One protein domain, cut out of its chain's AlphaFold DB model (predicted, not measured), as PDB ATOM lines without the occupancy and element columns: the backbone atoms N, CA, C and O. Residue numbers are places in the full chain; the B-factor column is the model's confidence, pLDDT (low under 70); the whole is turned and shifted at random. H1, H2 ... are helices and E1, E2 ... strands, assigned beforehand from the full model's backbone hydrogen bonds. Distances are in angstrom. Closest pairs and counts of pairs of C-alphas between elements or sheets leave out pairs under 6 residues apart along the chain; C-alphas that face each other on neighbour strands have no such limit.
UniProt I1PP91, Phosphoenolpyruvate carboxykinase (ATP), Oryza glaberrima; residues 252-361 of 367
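AT A GLANCE: This is residues 252 to 361 of the 367 residues of the protein "Phosphoenolpyruvate carboxykinase (ATP)" of Oryza glaberrima (UniProt I1PP91). H1 lies near the middle, with H2 folded back along it as a helical hairpin and a two-stranded antiparallel ribbon, E1 and E2, on another side; H4 runs crosswise near the end of H1, and H3 lies far out, touching no helix. The 110 printed residues, mostly helix by class, hold E1 H1 H2 E2 H3 H4. The whole is compact, radius of gyration of the C-alphas 15.2 A, spanning 38 by 33 by 28 A.

HOW THE PARTS SIT: E1, residues 252 to 254, and E2, residues 303 to 306, are antiparallel; N 254 and O 303, 2.9 A apart, are within hydrogen-bond range. H1, residues 256 to 265, and H2, residues 285 to 298, touch in a hairpin, opposite ways at a shallow tilt of 20 degrees; their closest C-alphas, Ala 260 and Ala 289, are 5.0 A apart. H4, residues 340 to 356, only just touches H1, with 3 pairs of C-alphas within 8 A, by residues 349 to 353 alone; the closest are Ala 265 and Leu 353, 6.5 A. H3, residues 317 to 328, and H4 are apart. In H1, H2, H3 and H4 every O i to N i+4 pair is within hydrogen-bond range.

IN THESE COORDINATES: E1 (6.2 A) begins at C-alpha 252, (-27.714, -19.957, -40.499). H2 measures 20.0 A; H4, 24.8 A, ends at C-alpha 356, (-40.944, -37.885, -28.526).

THE WHOLE: The printed part has no cut. The links H1 to H2 and H3 to H4 are long. Residues 308 to 314 and 330 to 343 have pLDDT under 70.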
ATOM      1  N   SER A 252     -27.978 -18.803 -39.628       72.38
ATOM      2  CA  SER A 252     -27.714 -19.957 -40.499       72.38
ATOM      3  C   SER A 252     -28.815 -20.139 -41.527       72.38
ATOM      4  O   SER A 252     -29.994 -20.142 -41.184       72.38
ATOM      5  N   LYS A 253     -28.430 -20.302 -42.795       81.81
ATOM      6  CA  LYS A 253     -29.353 -20.701 -43.858       81.81
ATOM      7  C   LYS A 253     -29.667 -22.184 -43.700       81.81
ATOM      8  O   LYS A 253     -28.752 -22.990 -43.547       81.81
ATOM      9  N   LEU A 254     -30.947 -22.526 -43.727       84.81
ATOM     10  CA  LEU A 254     -31.426 -23.891 -43.566       84.81
ATOM     11  C   LEU A 254     -31.946 -24.437 -44.893       84.81
ATOM     12  O   LEU A 254     -32.577 -23.723 -45.673       84.81
ATOM     13  N   SER A 255     -31.721 -25.728 -45.121       88.50
ATOM     14  CA  SER A 255     -32.524 -26.480 -46.088       88.50
ATOM     15  C   SER A 255     -33.969 -26.644 -45.579       88.50
ATOM     16  O   SER A 255     -34.195 -26.583 -44.365       88.50
ATOM     17  N   PRO A 256     -34.952 -26.923 -46.458       90.44
ATOM     18  CA  PRO A 256     -36.328 -27.195 -46.034       90.44
ATOM     19  C   PRO A 256     -36.435 -28.296 -44.966       90.44
ATOM     20  O   PRO A 256     -37.193 -28.161 -44.008       90.44
ATOM     21  N   GLY A 257     -35.639 -29.367 -45.088       91.31
ATOM     22  CA  GLY A 257     -35.618 -30.469 -44.119       91.31
ATOM     23  C   GLY A 257     -35.079 -30.051 -42.749       91.31
ATOM     24  O   GLY A 257     -35.650 -30.415 -41.721       91.31
ATOM     25  N   GLN A 258     -34.034 -29.218 -42.723       89.88
ATOM     26  CA  GLN A 258     -33.517 -28.640 -41.479       89.88
ATOM     27  C   GLN A 258     -34.519 -27.681 -40.843       89.88
ATOM     28  O   GLN A 258     -34.742 -27.739 -39.637       89.88
ATOM     29  N   ALA A 259     -35.162 -26.825 -41.637       89.44
ATOM     30  CA  ALA A 259     -36.190 -25.916 -41.146       89.44
ATOM     31  C   ALA A 259     -37.345 -26.674 -40.478       89.44
ATOM     32  O   ALA A 259     -37.710 -26.358 -39.347       89.44
ATOM     33  N   ALA A 260     -37.854 -27.721 -41.129       91.38
ATOM     34  CA  ALA A 260     -38.904 -28.567 -40.571       91.38
ATOM     35  C   ALA A 260     -38.449 -29.320 -39.308       91.38
ATOM     36  O   ALA A 260     -39.213 -29.424 -38.350       91.38
ATOM     37  N   TYR A 261     -37.195 -29.782 -39.259       91.56
ATOM     38  CA  TYR A 261     -36.609 -30.418 -38.075       91.56
ATOM     39  C   TYR A 261     -36.531 -29.459 -36.876       91.56
ATOM     40  O   TYR A 261     -36.958 -29.804 -35.769       91.56
ATOM     41  N   HIS A 262     -36.032 -28.236 -37.092       89.25
ATOM     42  CA  HIS A 262     -35.952 -27.198 -36.058       89.25
ATOM     43  C   HIS A 262     -37.338 -26.739 -35.606       89.25
ATOM     44  O   HIS A 262     -37.579 -26.629 -34.404       89.25
ATOM     45  N   PHE A 263     -38.274 -26.576 -36.542       90.00
ATOM     46  CA  PHE A 263     -39.670 -26.255 -36.254       90.00
ATOM     47  C   PHE A 263     -40.363 -27.346 -35.423       90.00
ATOM     48  O   PHE A 263     -40.986 -27.050 -34.403       90.00
ATOM     49  N   LEU A 264     -40.208 -28.621 -35.797       91.50
ATOM     50  CA  LEU A 264     -40.790 -29.749 -35.067       91.50
ATOM     51  C   LEU A 264     -40.241 -29.859 -33.639       91.50
ATOM     52  O   LEU A 264     -40.976 -30.211 -32.717       91.50
ATOM     53  N   ALA A 265     -38.957 -29.563 -33.439       89.88
ATOM     54  CA  ALA A 265     -38.352 -29.527 -32.111       89.88
ATOM     55  C   ALA A 265     -38.829 -28.316 -31.298       89.88
ATOM     56  O   ALA A 265     -39.084 -28.437 -30.097       89.88
ATOM     57  N   GLY A 266     -38.927 -27.164 -31.965       87.31
ATOM     58  CA  GLY A 266     -39.326 -25.876 -31.418       87.31
ATOM     59  C   GLY A 266     -38.534 -25.481 -30.174       87.31
ATOM     60  O   GLY A 266     -39.088 -25.228 -29.104       87.31
ATOM     61  N   TYR A 267     -37.208 -25.496 -30.284       83.50
ATOM     62  CA  TYR A 267     -36.332 -25.105 -29.184       83.50
ATOM     63  C   TYR A 267     -36.422 -23.596 -28.941       83.50
ATOM     64  O   TYR A 267     -36.168 -22.801 -29.843       83.50
ATOM     65  N   CYS A 268     -36.780 -23.223 -27.720       76.19
ATOM     66  CA  CYS A 268     -36.947 -21.843 -27.288       76.19
ATOM     67  C   CYS A 268     -36.499 -21.780 -25.813       76.19
ATOM     68  O   CYS A 268     -36.998 -22.539 -24.975       76.19
ATOM     69  N   ASP A 269     -35.506 -20.945 -25.491       71.00
ATOM     70  CA  ASP A 269     -34.978 -20.758 -24.123       71.00
ATOM     71  C   ASP A 269     -34.579 -22.046 -23.371       71.00
ATOM     72  O   ASP A 269     -34.926 -22.268 -22.206       71.00
ATOM     73  N   GLY A 270     -33.838 -22.935 -24.037       75.94
ATOM     74  CA  GLY A 270     -33.359 -24.174 -23.410       75.94
ATOM     75  C   GLY A 270     -34.432 -25.252 -23.243       75.94
ATOM     76  O   GLY A 270     -34.142 -26.324 -22.711       75.94
ATOM     77  N   LYS A 271     -35.659 -24.993 -23.703       84.12
ATOM     78  CA  LYS A 271     -36.788 -25.923 -23.663       84.12
ATOM     79  C   LYS A 271     -37.221 -26.273 -25.079       84.12
ATOM     80  O   LYS A 271     -37.129 -25.455 -25.984       84.12
ATOM     81  N   PHE A 272     -37.726 -27.486 -25.254       86.44
ATOM     82  CA  PHE A 272     -38.300 -27.933 -26.518       86.44
ATOM     83  C   PHE A 272     -39.825 -27.845 -26.458       86.44
ATOM     84  O   PHE A 272     -40.455 -28.496 -25.619       86.44
ATOM     85  N   ILE A 273     -40.403 -27.032 -27.337       86.19
ATOM     86  CA  ILE A 273     -41.839 -26.779 -27.462       86.19
ATOM     87  C   ILE A 273     -42.209 -27.061 -28.921       86.19
ATOM     88  O   ILE A 273     -42.061 -26.172 -29.754       86.19
ATOM     89  N   PRO A 274     -42.654 -28.279 -29.268       88.12
ATOM     90  CA  PRO A 274     -42.872 -28.653 -30.663       88.12
ATOM     91  C   PRO A 274     -43.772 -27.695 -31.432       88.12
ATOM     92  O   PRO A 274     -44.796 -27.256 -30.907       88.12
ATOM     93  N   ALA A 275     -43.379 -27.387 -32.671       86.00
ATOM     94  CA  ALA A 275     -44.051 -26.413 -33.532       86.00
ATOM     95  C   ALA A 275     -44.229 -25.029 -32.875       86.00
ATOM     96  O   ALA A 275     -45.100 -24.265 -33.274       86.00
ATOM     97  N   TYR A 276     -43.439 -24.719 -31.840       80.50
ATOM     98  CA  TYR A 276     -43.497 -23.486 -31.055       80.50
ATOM     99  C   TYR A 276     -44.849 -23.193 -30.374       80.50
ATOM    100  O   TYR A 276     -45.044 -22.105 -29.834       80.50
ATOM    101  N   SER A 277     -45.766 -24.166 -30.321       76.94
ATOM    102  CA  SER A 277     -47.073 -23.998 -29.683       76.94
ATOM    103  C   SER A 277     -47.044 -24.471 -28.232       76.94
ATOM    104  O   SER A 277     -46.884 -25.661 -27.956       76.94
ATOM    105  N   LYS A 278     -47.244 -23.544 -27.289       73.75
ATOM    106  CA  LYS A 278     -47.596 -23.874 -25.890       73.75
ATOM    107  C   LYS A 278     -49.105 -24.006 -25.692       73.75
ATOM    108  O   LYS A 278     -49.547 -24.618 -24.723       73.75
ATOM    109  N   ASP A 279     -49.855 -23.402 -26.603       72.38
ATOM    110  CA  ASP A 279     -51.304 -23.324 -26.579       72.38
ATOM    111  C   ASP A 279     -51.944 -24.657 -26.971       72.38
ATOM    112  O   ASP A 279     -51.298 -25.489 -27.630       72.38
ATOM    113  N   PRO A 280     -53.216 -24.866 -26.586       71.81
ATOM    114  CA  PRO A 280     -53.984 -25.994 -27.077       71.81
ATOM    115  C   PRO A 280     -53.949 -26.011 -28.606       71.81
ATOM    116  O   PRO A 280     -54.336 -25.045 -29.249       71.81
ATOM    117  N   SER A 281     -53.494 -27.110 -29.201       78.31
ATOM    118  CA  SER A 281     -53.581 -27.330 -30.643       78.31
ATOM    119  C   SER A 281     -54.182 -28.707 -30.927       78.31
ATOM    120  O   SER A 281     -53.719 -29.694 -30.339       78.31
ATOM    121  N   PRO A 282     -55.191 -28.796 -31.814       78.25
ATOM    122  CA  PRO A 282     -55.697 -30.071 -32.312       78.25
ATOM    123  C   PRO A 282     -54.814 -30.669 -33.416       78.25
ATOM    124  O   PRO A 282     -55.050 -31.795 -33.847       78.25
ATOM    125  N   LEU A 283     -53.833 -29.912 -33.918       83.75
ATOM    126  CA  LEU A 283     -52.979 -30.335 -35.022       83.75
ATOM    127  C   LEU A 283     -51.743 -31.065 -34.506       83.75
ATOM    128  O   LEU A 283     -51.062 -30.593 -33.594       83.75
ATOM    129  N   ASP A 284     -51.437 -32.191 -35.147       86.62
ATOM    130  CA  ASP A 284     -50.219 -32.953 -34.898       86.62
ATOM    131  C   ASP A 284     -48.975 -32.143 -35.326       86.62
ATOM    132  O   ASP A 284     -48.881 -31.735 -36.490       86.62
ATOM    133  N   PRO A 285     -47.992 -31.923 -34.428       89.06
ATOM    134  CA  PRO A 285     -46.743 -31.250 -34.760       89.06
ATOM    135  C   PRO A 285     -46.007 -31.857 -35.957       89.06
ATOM    136  O   PRO A 285     -45.401 -31.107 -36.723       89.06
ATOM    137  N   ILE A 286     -46.064 -33.184 -36.157       90.25
ATOM    138  CA  ILE A 286     -45.429 -33.823 -37.323       90.25
ATOM    139  C   ILE A 286     -46.140 -33.401 -38.611       90.25
ATOM    140  O   ILE A 286     -45.481 -33.030 -39.582       90.25
ATOM    141  N   ALA A 287     -47.475 -33.408 -38.621       89.50
ATOM    142  CA  ALA A 287     -48.258 -32.958 -39.769       89.50
ATOM    143  C   ALA A 287     -47.974 -31.484 -40.115       89.50
ATOM    144  O   ALA A 287     -47.778 -31.158 -41.287       89.50
ATOM    145  N   LEU A 288     -47.864 -30.612 -39.104       88.69
ATOM    146  CA  LEU A 288     -47.472 -29.212 -39.301       88.69
ATOM    147  C   LEU A 288     -46.070 -29.087 -39.910       88.69
ATOM    148  O   LEU A 288     -45.880 -28.340 -40.867       88.69
ATOM    149  N   ALA A 289     -45.096 -29.842 -39.395       91.12
ATOM    150  CA  ALA A 289     -43.728 -29.822 -39.905       91.12
ATOM    151  C   ALA A 289     -43.628 -30.347 -41.349       91.12
ATOM    152  O   ALA A 289     -42.879 -29.793 -42.149       91.12
ATOM    153  N   ASN A 290     -44.416 -31.364 -41.714       91.50
ATOM    154  CA  ASN A 290     -44.515 -31.857 -43.092       91.50
ATOM    155  C   ASN A 290     -45.145 -30.828 -44.039       91.50
ATOM    156  O   ASN A 290     -44.679 -30.663 -45.169       91.50
ATOM    157  N   SER A 291     -46.179 -30.117 -43.582       89.00
ATOM    158  CA  SER A 291     -46.798 -29.045 -44.365       89.00
ATOM    159  C   SER A 291     -45.820 -27.890 -44.600       89.00
ATOM    160  O   SER A 291     -45.660 -27.443 -45.737       89.00
ATOM    161  N   LEU A 292     -45.083 -27.483 -43.556       89.88
ATOM    162  CA  LEU A 292     -44.006 -26.497 -43.665       89.88
ATOM    163  C   LEU A 292     -42.923 -26.955 -44.649       89.88
ATOM    164  O   LEU A 292     -42.548 -26.202 -45.542       89.88
ATOM    165  N   PHE A 293     -42.435 -28.190 -44.511       91.25
ATOM    166  CA  PHE A 293     -41.430 -28.760 -45.410       91.25
ATOM    167  C   PHE A 293     -41.864 -28.698 -46.879       91.25
ATOM    168  O   PHE A 293     -41.064 -28.321 -47.736       91.25
ATOM    169  N   SER A 294     -43.123 -29.045 -47.155       88.94
ATOM    170  CA  SER A 294     -43.679 -29.060 -48.511       88.94
ATOM    171  C   SER A 294     -43.733 -27.649 -49.100       88.94
ATOM    172  O   SER A 294     -43.155 -27.434 -50.160       88.94
ATOM    173  N   HIS A 295     -44.272 -26.669 -48.363       86.81
ATOM    174  CA  HIS A 295     -44.313 -25.264 -48.801       86.81
ATOM    175  C   HIS A 295     -42.915 -24.691 -49.061       86.81
ATOM    176  O   HIS A 295     -42.657 -24.096 -50.103       86.81
ATOM    177  N   LEU A 296     -41.965 -24.914 -48.144       88.44
ATOM    178  CA  LEU A 296     -40.594 -24.419 -48.308       88.44
ATOM    179  C   LEU A 296     -39.909 -25.002 -49.551       88.44
ATOM    180  O   LEU A 296     -39.086 -24.328 -50.173       88.44
ATOM    181  N   LYS A 297     -40.231 -26.253 -49.899       89.19
ATOM    182  CA  LYS A 297     -39.689 -26.941 -51.071       89.19
ATOM    183  C   LYS A 297     -40.365 -26.495 -52.370       89.19
ATOM    184  O   LYS A 297     -39.659 -26.306 -53.355       89.19
ATOM    185  N   GLU A 298     -41.687 -26.349 -52.371       89.44
ATOM    186  CA  GLU A 298     -42.484 -25.943 -53.538       89.44
ATOM    187  C   GLU A 298     -42.178 -24.501 -53.954       89.44
ATOM    188  O   GLU A 298     -41.876 -24.252 -55.121       89.44
ATOM    189  N   ASP A 299     -42.129 -23.582 -52.989       85.19
ATOM    190  CA  ASP A 299     -41.901 -22.155 -53.248       85.19
ATOM    191  C   ASP A 299     -40.411 -21.783 -53.322       85.19
ATOM    192  O   ASP A 299     -40.060 -20.625 -53.552       85.19
ATOM    193  N   ASN A 300     -39.510 -22.747 -53.085       83.19
ATOM    194  CA  ASN A 300     -38.066 -22.530 -52.958       83.19
ATOM    195  C   ASN A 300     -37.728 -21.375 -51.986       83.19
ATOM    196  O   ASN A 300     -36.853 -20.540 -52.238       83.19
ATOM    197  N   THR A 301     -38.460 -21.311 -50.868       81.06
ATOM    198  CA  THR A 301     -38.392 -20.182 -49.935       81.06
ATOM    199  C   THR A 301     -37.100 -20.238 -49.114       81.06
ATOM    200  O   THR A 301     -36.850 -21.226 -48.407       81.06
ATOM    201  N   PRO A 302     -36.259 -19.186 -49.140       80.69
ATOM    202  CA  PRO A 302     -35.044 -19.157 -48.345       80.69
ATOM    203  C   PRO A 302     -35.397 -19.116 -46.857       80.69
ATOM    204  O   PRO A 302     -36.061 -18.197 -46.384       80.69
ATOM    205  N   THR A 303     -34.934 -20.120 -46.114       83.81
ATOM    206  CA  THR A 303     -35.228 -20.247 -44.685       83.81
ATOM    207  C   THR A 303     -33.976 -20.023 -43.860       83.81
ATOM    208  O   THR A 303     -32.889 -20.493 -44.206       83.81
ATOM    209  N   TYR A 304     -34.137 -19.314 -42.748       81.94
ATOM    210  CA  TYR A 304     -33.039 -18.936 -41.878       81.94
ATOM    211  C   TYR A 304     -33.363 -19.244 -40.430       81.94
ATOM    212  O   TYR A 304     -34.508 -19.209 -39.988       81.94
ATOM    213  N   LEU A 305     -32.300 -19.502 -39.696       77.62
ATOM    214  CA  LEU A 305     -32.291 -19.678 -38.268       77.62
ATOM    215  C   LEU A 305     -31.486 -18.537 -37.674       77.62
ATOM    216  O   LEU A 305     -30.300 -18.392 -37.974       77.62
ATOM    217  N   ILE A 306     -32.154 -17.714 -36.877       74.75
ATOM    218  CA  ILE A 306     -31.570 -16.528 -36.262       74.75
ATOM    219  C   ILE A 306     -31.489 -16.780 -34.768       74.75
ATOM    220  O   ILE A 306     -32.410 -17.333 -34.166       74.75
ATOM    221  N   ASN A 307     -30.382 -16.364 -34.175       71.50
ATOM    222  CA  ASN A 307     -30.255 -16.335 -32.736       71.50
ATOM    223  C   ASN A 307     -30.191 -14.904 -32.257       71.50
ATOM    224  O   ASN A 307     -29.149 -14.255 -32.360       71.50
ATOM    225  N   ALA A 308     -31.290 -14.443 -31.674       66.50
ATOM    226  CA  ALA A 308     -31.338 -13.126 -31.079       66.50
ATOM    227  C   ALA A 308     -30.668 -13.054 -29.699       66.50
ATOM    228  O   ALA A 308     -30.774 -12.023 -29.047       66.50
ATOM    229  N   LYS A 309     -29.925 -14.077 -29.244       64.50
ATOM    230  CA  LYS A 309     -29.047 -13.996 -28.063       64.50
ATOM    231  C   LYS A 309     -27.571 -14.113 -28.429       64.50
ATOM    232  O   LYS A 309     -27.082 -15.187 -28.776       64.50
ATOM    233  N   SER A 310     -26.825 -13.030 -28.231       58.78
ATOM    234  CA  SER A 310     -25.366 -12.996 -28.357       58.78
ATOM    235  C   SER A 310     -24.731 -12.769 -26.982       58.78
ATOM    236  O   SER A 310     -25.117 -11.861 -26.250       58.78
ATOM    237  N   SER A 311     -23.776 -13.618 -26.588       54.97
ATOM    238  CA  SER A 311     -23.030 -13.481 -25.319       54.97
ATOM    239  C   SER A 311     -23.906 -13.343 -24.058       54.97
ATOM    240  O   SER A 311     -23.564 -12.624 -23.123       54.97
ATOM    241  N   GLY A 312     -25.059 -14.022 -24.034       59.56
ATOM    242  CA  GLY A 312     -25.990 -14.008 -22.898       59.56
ATOM    243  C   GLY A 312     -26.929 -12.797 -22.832       59.56
ATOM    244  O   GLY A 312     -27.745 -12.729 -21.916       59.56
ATOM    245  N   LYS A 313     -26.863 -11.871 -23.796       64.69
ATOM    246  CA  LYS A 313     -27.790 -10.739 -23.930       64.69
ATOM    247  C   LYS A 313     -28.585 -10.852 -25.226       64.69
ATOM    248  O   LYS A 313     -28.105 -11.432 -26.198       64.69
ATOM    249  N   TYR A 314     -29.797 -10.304 -25.231       68.38
ATOM    250  CA  TYR A 314     -30.543 -10.152 -26.474       68.38
ATOM    251  C   TYR A 314     -29.827  -9.150 -27.383       68.38
ATOM    252  O   TYR A 314     -29.307  -8.146 -26.892       68.38
ATOM    253  N   ILE A 315     -29.781  -9.442 -28.681       72.19
ATOM    254  CA  ILE A 315     -29.339  -8.477 -29.689       72.19
ATOM    255  C   ILE A 315     -30.275  -7.269 -29.647       72.19
ATOM    256  O   ILE A 315     -31.483  -7.406 -29.430       72.19
ATOM    257  N   ASP A 316     -29.714  -6.080 -29.826       79.31
ATOM    258  CA  ASP A 316     -30.521  -4.865 -29.906       79.31
ATOM    259  C   ASP A 316     -31.368  -4.870 -31.193       79.31
ATOM    260  O   ASP A 316     -30.992  -5.464 -32.206       79.31
ATOM    261  N   GLY A 317     -32.499  -4.160 -31.184       76.94
ATOM    262  CA  GLY A 317     -33.377  -4.029 -32.345       76.94
ATOM    263  C   GLY A 317     -32.645  -3.488 -33.576       76.94
ATOM    264  O   GLY A 317     -32.897  -3.949 -34.687       76.94
ATOM    265  N   LYS A 318     -31.674  -2.581 -33.394       81.50
ATOM    266  CA  LYS A 318     -30.834  -2.078 -34.494       81.50
ATOM    267  C   LYS A 318     -29.940  -3.165 -35.091       81.50
ATOM    268  O   LYS A 318     -29.788  -3.234 -36.307       81.50
ATOM    269  N   GLU A 319     -29.356  -4.016 -34.250       76.38
ATOM    270  CA  GLU A 319     -28.534  -5.140 -34.707       76.38
ATOM    271  C   GLU A 319     -29.379  -6.197 -35.419       76.38
ATOM    272  O   GLU A 319     -28.952  -6.719 -36.447       76.38
ATOM    273  N   PHE A 320     -30.591  -6.468 -34.923       78.44
ATOM    274  CA  PHE A 320     -31.529  -7.374 -35.580       78.44
ATOM    275  C   PHE A 320     -31.930  -6.870 -36.968       78.44
ATOM    276  O   PHE A 320     -31.831  -7.619 -37.934       78.44
ATOM    277  N   VAL A 321     -32.308  -5.594 -37.101       81.06
ATOM    278  CA  VAL A 321     -32.640  -5.000 -38.409       81.06
ATOM    279  C   VAL A 321     -31.454  -5.099 -39.367       81.06
ATOM    280  O   VAL A 321     -31.623  -5.564 -40.492       81.06
ATOM    281  N   ARG A 322     -30.239  -4.783 -38.905       80.88
ATOM    282  CA  ARG A 322     -29.022  -4.922 -39.716       80.88
ATOM    283  C   ARG A 322     -28.782  -6.368 -40.169       80.88
ATOM    284  O   ARG A 322     -28.367  -6.596 -41.300       80.88
ATOM    285  N   LEU A 323     -29.045  -7.354 -39.308       76.12
ATOM    286  CA  LEU A 323     -28.989  -8.779 -39.663       76.12
ATOM    287  C   LEU A 323     -30.009  -9.134 -40.757       76.12
ATOM    288  O   LEU A 323     -29.656  -9.835 -41.704       76.12
ATOM    289  N   ILE A 324     -31.240  -8.624 -40.662       79.56
ATOM    290  CA  ILE A 324     -32.275  -8.819 -41.688       79.56
ATOM    291  C   ILE A 324     -31.881  -8.155 -43.018       79.56
ATOM    292  O   ILE A 324     -32.034  -8.766 -44.072       79.56
ATOM    293  N   GLU A 325     -31.310  -6.951 -43.000       82.06
ATOM    294  CA  GLU A 325     -30.818  -6.270 -44.212       82.06
ATOM    295  C   GLU A 325     -29.691  -7.058 -44.904       82.06
ATOM    296  O   GLU A 325     -29.670  -7.201 -46.131       82.06
ATOM    297  N   VAL A 326     -28.767  -7.631 -44.126       78.69
ATOM    298  CA  VAL A 326     -27.704  -8.509 -44.647       78.69
ATOM    299  C   VAL A 326     -28.286  -9.787 -45.265       78.69
ATOM    300  O   VAL A 326     -27.814 -10.235 -46.310       78.69
ATOM    301  N   LEU A 327     -29.338 -10.352 -44.667       76.25
ATOM    302  CA  LEU A 327     -30.042 -11.518 -45.212       76.25
ATOM    303  C   LEU A 327     -30.739 -11.223 -46.537       76.25
ATOM    304  O   LEU A 327     -30.605 -11.996 -47.484       76.25
ATOM    305  N   LEU A 328     -31.460 -10.104 -46.612       76.69
ATOM    306  CA  LEU A 328     -32.179  -9.697 -47.820       76.69
ATOM    307  C   LEU A 328     -31.226  -9.335 -48.967       76.69
ATOM    308  O   LEU A 328     -31.589  -9.473 -50.131       76.69
ATOM    309  N   SER A 329     -29.995  -8.920 -48.654       76.06
ATOM    310  CA  SER A 329     -28.966  -8.582 -49.646       76.06
ATOM    311  C   SER A 329     -28.110  -9.771 -50.119       76.06
ATOM    312  O   SER A 329     -27.175  -9.561 -50.886       76.06
ATOM    313  N   ASN A 330     -28.417 -11.016 -49.709       64.56
ATOM    314  CA  ASN A 330     -27.684 -12.252 -50.056       64.56
ATOM    315  C   ASN A 330     -26.178 -12.260 -49.697       64.56
ATOM    316  O   ASN A 330     -25.447 -13.162 -50.107       64.56
ATOM    317  N   ASN A 331     -25.709 -11.316 -48.878       60.16
ATOM    318  CA  ASN A 331     -24.301 -11.178 -48.494       60.16
ATOM    319  C   ASN A 331     -24.000 -11.912 -47.180       60.16
ATOM    320  O   ASN A 331     -23.509 -11.326 -46.213       60.16
ATOM    321  N   LEU A 332     -24.336 -13.201 -47.114       62.66
ATOM    322  CA  LEU A 332     -24.109 -13.997 -45.910       62.66
ATOM    323  C   LEU A 332     -22.616 -14.325 -45.739       62.66
ATOM    324  O   LEU A 332     -22.032 -14.953 -46.623       62.66
ATOM    325  N   PRO A 333     -21.989 -13.971 -44.601       54.69
ATOM    326  CA  PRO A 333     -20.651 -14.450 -44.295       54.69
ATOM    327  C   PRO A 333     -20.692 -15.965 -44.056       54.69
ATOM    328  O   PRO A 333     -21.463 -16.456 -43.228       54.69
ATOM    329  N   ASP A 334     -19.848 -16.700 -44.778       45.03
ATOM    330  CA  ASP A 334     -19.737 -18.160 -44.729       45.03
ATOM    331  C   ASP A 334     -19.102 -18.590 -43.389       45.03
ATOM    332  O   ASP A 334     -17.891 -18.781 -43.264       45.03
ATOM    333  N   ARG A 335     -19.901 -18.636 -42.317       50.44
ATOM    334  CA  ARG A 335     -19.410 -18.900 -40.955       50.44
ATOM    335  C   ARG A 335     -19.388 -20.404 -40.675       50.44
ATOM    336  O   ARG A 335     -20.319 -20.970 -40.112       50.44
ATOM    337  N   LYS A 336     -18.293 -21.052 -41.074       43.09
ATOM    338  CA  LYS A 336     -18.011 -22.473 -40.817       43.09
ATOM    339  C   LYS A 336     -17.202 -22.632 -39.527       43.09
ATOM    340  O   LYS A 336     -15.978 -22.627 -39.560       43.09
ATOM    341  N   SER A 337     -17.866 -22.785 -38.385       45.22
ATOM    342  CA  SER A 337     -17.220 -23.377 -37.207       45.22
ATOM    343  C   SER A 337     -18.255 -24.100 -36.351       45.22
ATOM    344  O   SER A 337     -19.117 -23.455 -35.748       45.22
ATOM    345  N   GLU A 338     -18.173 -25.429 -36.293       50.22
ATOM    346  CA  GLU A 338     -18.886 -26.218 -35.287       50.22
ATOM    347  C   GLU A 338     -18.227 -25.966 -33.925       50.22
ATOM    348  O   GLU A 338     -17.216 -26.561 -33.566       50.22
ATOM    349  N   ASP A 339     -18.778 -25.011 -33.181       59.44
ATOM    350  CA  ASP A 339     -18.459 -24.802 -31.769       59.44
ATOM    351  C   ASP A 339     -18.895 -26.056 -30.980       59.44
ATOM    352  O   ASP A 339     -19.951 -26.629 -31.257       59.44
ATOM    353  N   ILE A 340     -18.117 -26.487 -29.982       57.09
ATOM    354  CA  ILE A 340     -18.412 -27.650 -29.116       57.09
ATOM    355  C   ILE A 340     -19.848 -27.576 -28.564       57.09
ATOM    356  O   ILE A 340     -20.563 -28.579 -28.490       57.09
ATOM    357  N   ARG A 341     -20.322 -26.356 -28.283       65.88
ATOM    358  CA  ARG A 341     -21.690 -26.071 -27.819       65.88
ATOM    359  C   ARG A 341     -22.778 -26.436 -28.840       65.88
ATOM    360  O   ARG A 341     -23.884 -26.811 -28.450       65.88
ATOM    361  N   VAL A 342     -22.484 -26.350 -30.140       67.69
ATOM    362  CA  VAL A 342     -23.393 -26.752 -31.229       67.69
ATOM    363  C   VAL A 342     -23.511 -28.275 -31.291       67.69
ATOM    364  O   VAL A 342     -24.617 -28.789 -31.450       67.69
ATOM    365  N   GLY A 343     -22.407 -29.000 -31.085       69.81
ATOM    366  CA  GLY A 343     -22.406 -30.465 -31.009       69.81
ATOM    367  C   GLY A 343     -23.265 -30.998 -29.857       69.81
ATOM    368  O   GLY A 343     -24.114 -31.871 -30.058       69.81
ATOM    369  N   GLU A 344     -23.128 -30.412 -28.663       76.00
ATOM    370  CA  GLU A 344     -23.983 -30.741 -27.513       76.00
ATOM    371  C   GLU A 344     -25.465 -30.457 -27.790       76.00
ATOM    372  O   GLU A 344     -26.339 -31.266 -27.459       76.00
ATOM    373  N   LEU A 345     -25.767 -29.318 -28.423       79.69
ATOM    374  CA  LEU A 345     -27.134 -28.945 -28.769       79.69
ATOM    375  C   LEU A 345     -27.739 -29.913 -29.794       79.69
ATOM    376  O   LEU A 345     -28.858 -30.386 -29.595       79.69
ATOM    377  N   LYS A 346     -26.987 -30.294 -30.830       83.62
ATOM    378  CA  LYS A 346     -27.389 -31.314 -31.811       83.62
ATOM    379  C   LYS A 346     -27.736 -32.642 -31.134       83.62
ATOM    380  O   LYS A 346     -28.757 -33.257 -31.459       83.62
ATOM    381  N   GLY A 347     -26.947 -33.052 -30.138       83.88
ATOM    382  CA  GLY A 347     -27.238 -34.216 -29.296       83.88
ATOM    383  C   GLY A 347     -28.562 -34.087 -28.529       83.88
ATOM    384  O   GLY A 347     -29.378 -35.014 -28.547       83.88
ATOM    385  N   LYS A 348     -28.821 -32.923 -27.914       87.56
ATOM    386  CA  LYS A 348     -30.086 -32.630 -27.208       87.56
ATOM    387  C   LYS A 348     -31.294 -32.695 -28.145       87.56
ATOM    388  O   LYS A 348     -32.283 -33.334 -27.796       87.56
ATOM    389  N   TYR A 349     -31.190 -32.110 -29.338       89.75
ATOM    390  CA  TYR A 349     -32.224 -32.174 -30.377       89.75
ATOM    391  C   TYR A 349     -32.551 -33.614 -30.766       89.75
ATOM    392  O   TYR A 349     -33.710 -34.030 -30.707       89.75
ATOM    393  N   LYS A 350     -31.520 -34.393 -31.116       89.31
ATOM    394  CA  LYS A 350     -31.686 -35.790 -31.528       89.31
ATOM    395  C   LYS A 350     -32.335 -36.619 -30.421       89.31
ATOM    396  O   LYS A 350     -33.257 -37.383 -30.695       89.31
ATOM    397  N   SER A 351     -31.880 -36.447 -29.178       90.19
ATOM    398  CA  SER A 351     -32.433 -37.134 -28.004       90.19
ATOM    399  C   SER A 351     -33.906 -36.781 -27.779       90.19
ATOM    400  O   SER A 351     -34.734 -37.677 -27.616       90.19
ATOM    401  N   PHE A 352     -34.255 -35.491 -27.841       92.12
ATOM    402  CA  PHE A 352     -35.629 -35.024 -27.675       92.12
ATOM    403  C   PHE A 352     -36.565 -35.578 -28.759       92.12
ATOM    404  O   PHE A 352     -37.569 -36.214 -28.431       92.12
ATOM    405  N   LEU A 353     -36.226 -35.385 -30.038       91.31
ATOM    406  CA  LEU A 353     -37.077 -35.803 -31.155       91.31
ATOM    407  C   LEU A 353     -37.203 -37.325 -31.248       91.31
ATOM    408  O   LEU A 353     -38.305 -37.830 -31.450       91.31
ATOM    409  N   SER A 354     -36.119 -38.073 -31.016       88.94
ATOM    410  CA  SER A 354     -36.174 -39.542 -31.013       88.94
ATOM    411  C   SER A 354     -37.028 -40.072 -29.863       88.94
ATOM    412  O   SER A 354     -37.788 -41.017 -30.049       88.94
ATOM    413  N   ARG A 355     -36.951 -39.452 -28.677       91.06
ATOM    414  CA  ARG A 355     -37.784 -39.831 -27.529       91.06
ATOM    415  C   ARG A 355     -39.260 -39.520 -27.765       91.06
ATOM    416  O   ARG A 355     -40.108 -40.307 -27.360       91.06
ATOM    417  N   LYS A 356     -39.565 -38.367 -28.369       88.94
ATOM    418  CA  LYS A 356     -40.944 -37.885 -28.526       88.94
ATOM    419  C   LYS A 356     -41.654 -38.468 -29.750       88.94
ATOM    420  O   LYS A 356     -42.825 -38.811 -29.649       88.94
ATOM    421  N   PHE A 357     -40.959 -38.586 -30.878       89.31
ATOM    422  CA  PHE A 357     -41.545 -38.970 -32.166       89.31
ATOM    423  C   PHE A 357     -40.999 -40.300 -32.706       89.31
ATOM    424  O   PHE A 357     -41.683 -40.977 -33.470       89.31
ATOM    425  N   GLY A 358     -39.806 -40.725 -32.279       87.19
ATOM    426  CA  GLY A 358     -39.247 -42.044 -32.587       87.19
ATOM    427  C   GLY A 358     -39.300 -42.390 -34.076       87.19
ATOM    428  O   GLY A 358     -38.766 -41.665 -34.912       87.19
ATOM    429  N   LYS A 359     -39.974 -43.498 -34.406       86.06
ATOM    430  CA  LYS A 359     -40.122 -44.005 -35.782       86.06
ATOM    431  C   LYS A 359     -40.973 -43.126 -36.710       86.06
ATOM    432  O   LYS A 359     -40.994 -43.384 -37.906       86.06
ATOM    433  N   TYR A 360     -41.695 -42.146 -36.168       86.94
ATOM    434  CA  TYR A 360     -42.557 -41.250 -36.941       86.94
ATOM    435  C   TYR A 360     -41.818 -40.007 -37.453       86.94
ATOM    436  O   TYR A 360     -42.407 -39.212 -38.177       86.94
ATOM    437  N   LEU A 361     -40.542 -39.827 -37.093       89.56
ATOM    438  CA  LEU A 361     -39.721 -38.736 -37.609       89.56
ATOM    439  C   LEU A 361     -39.393 -38.975 -39.102       89.56
ATOM    440  O   LEU A 361     -38.806 -40.016 -39.418       89.56
TER     441      LEU A 361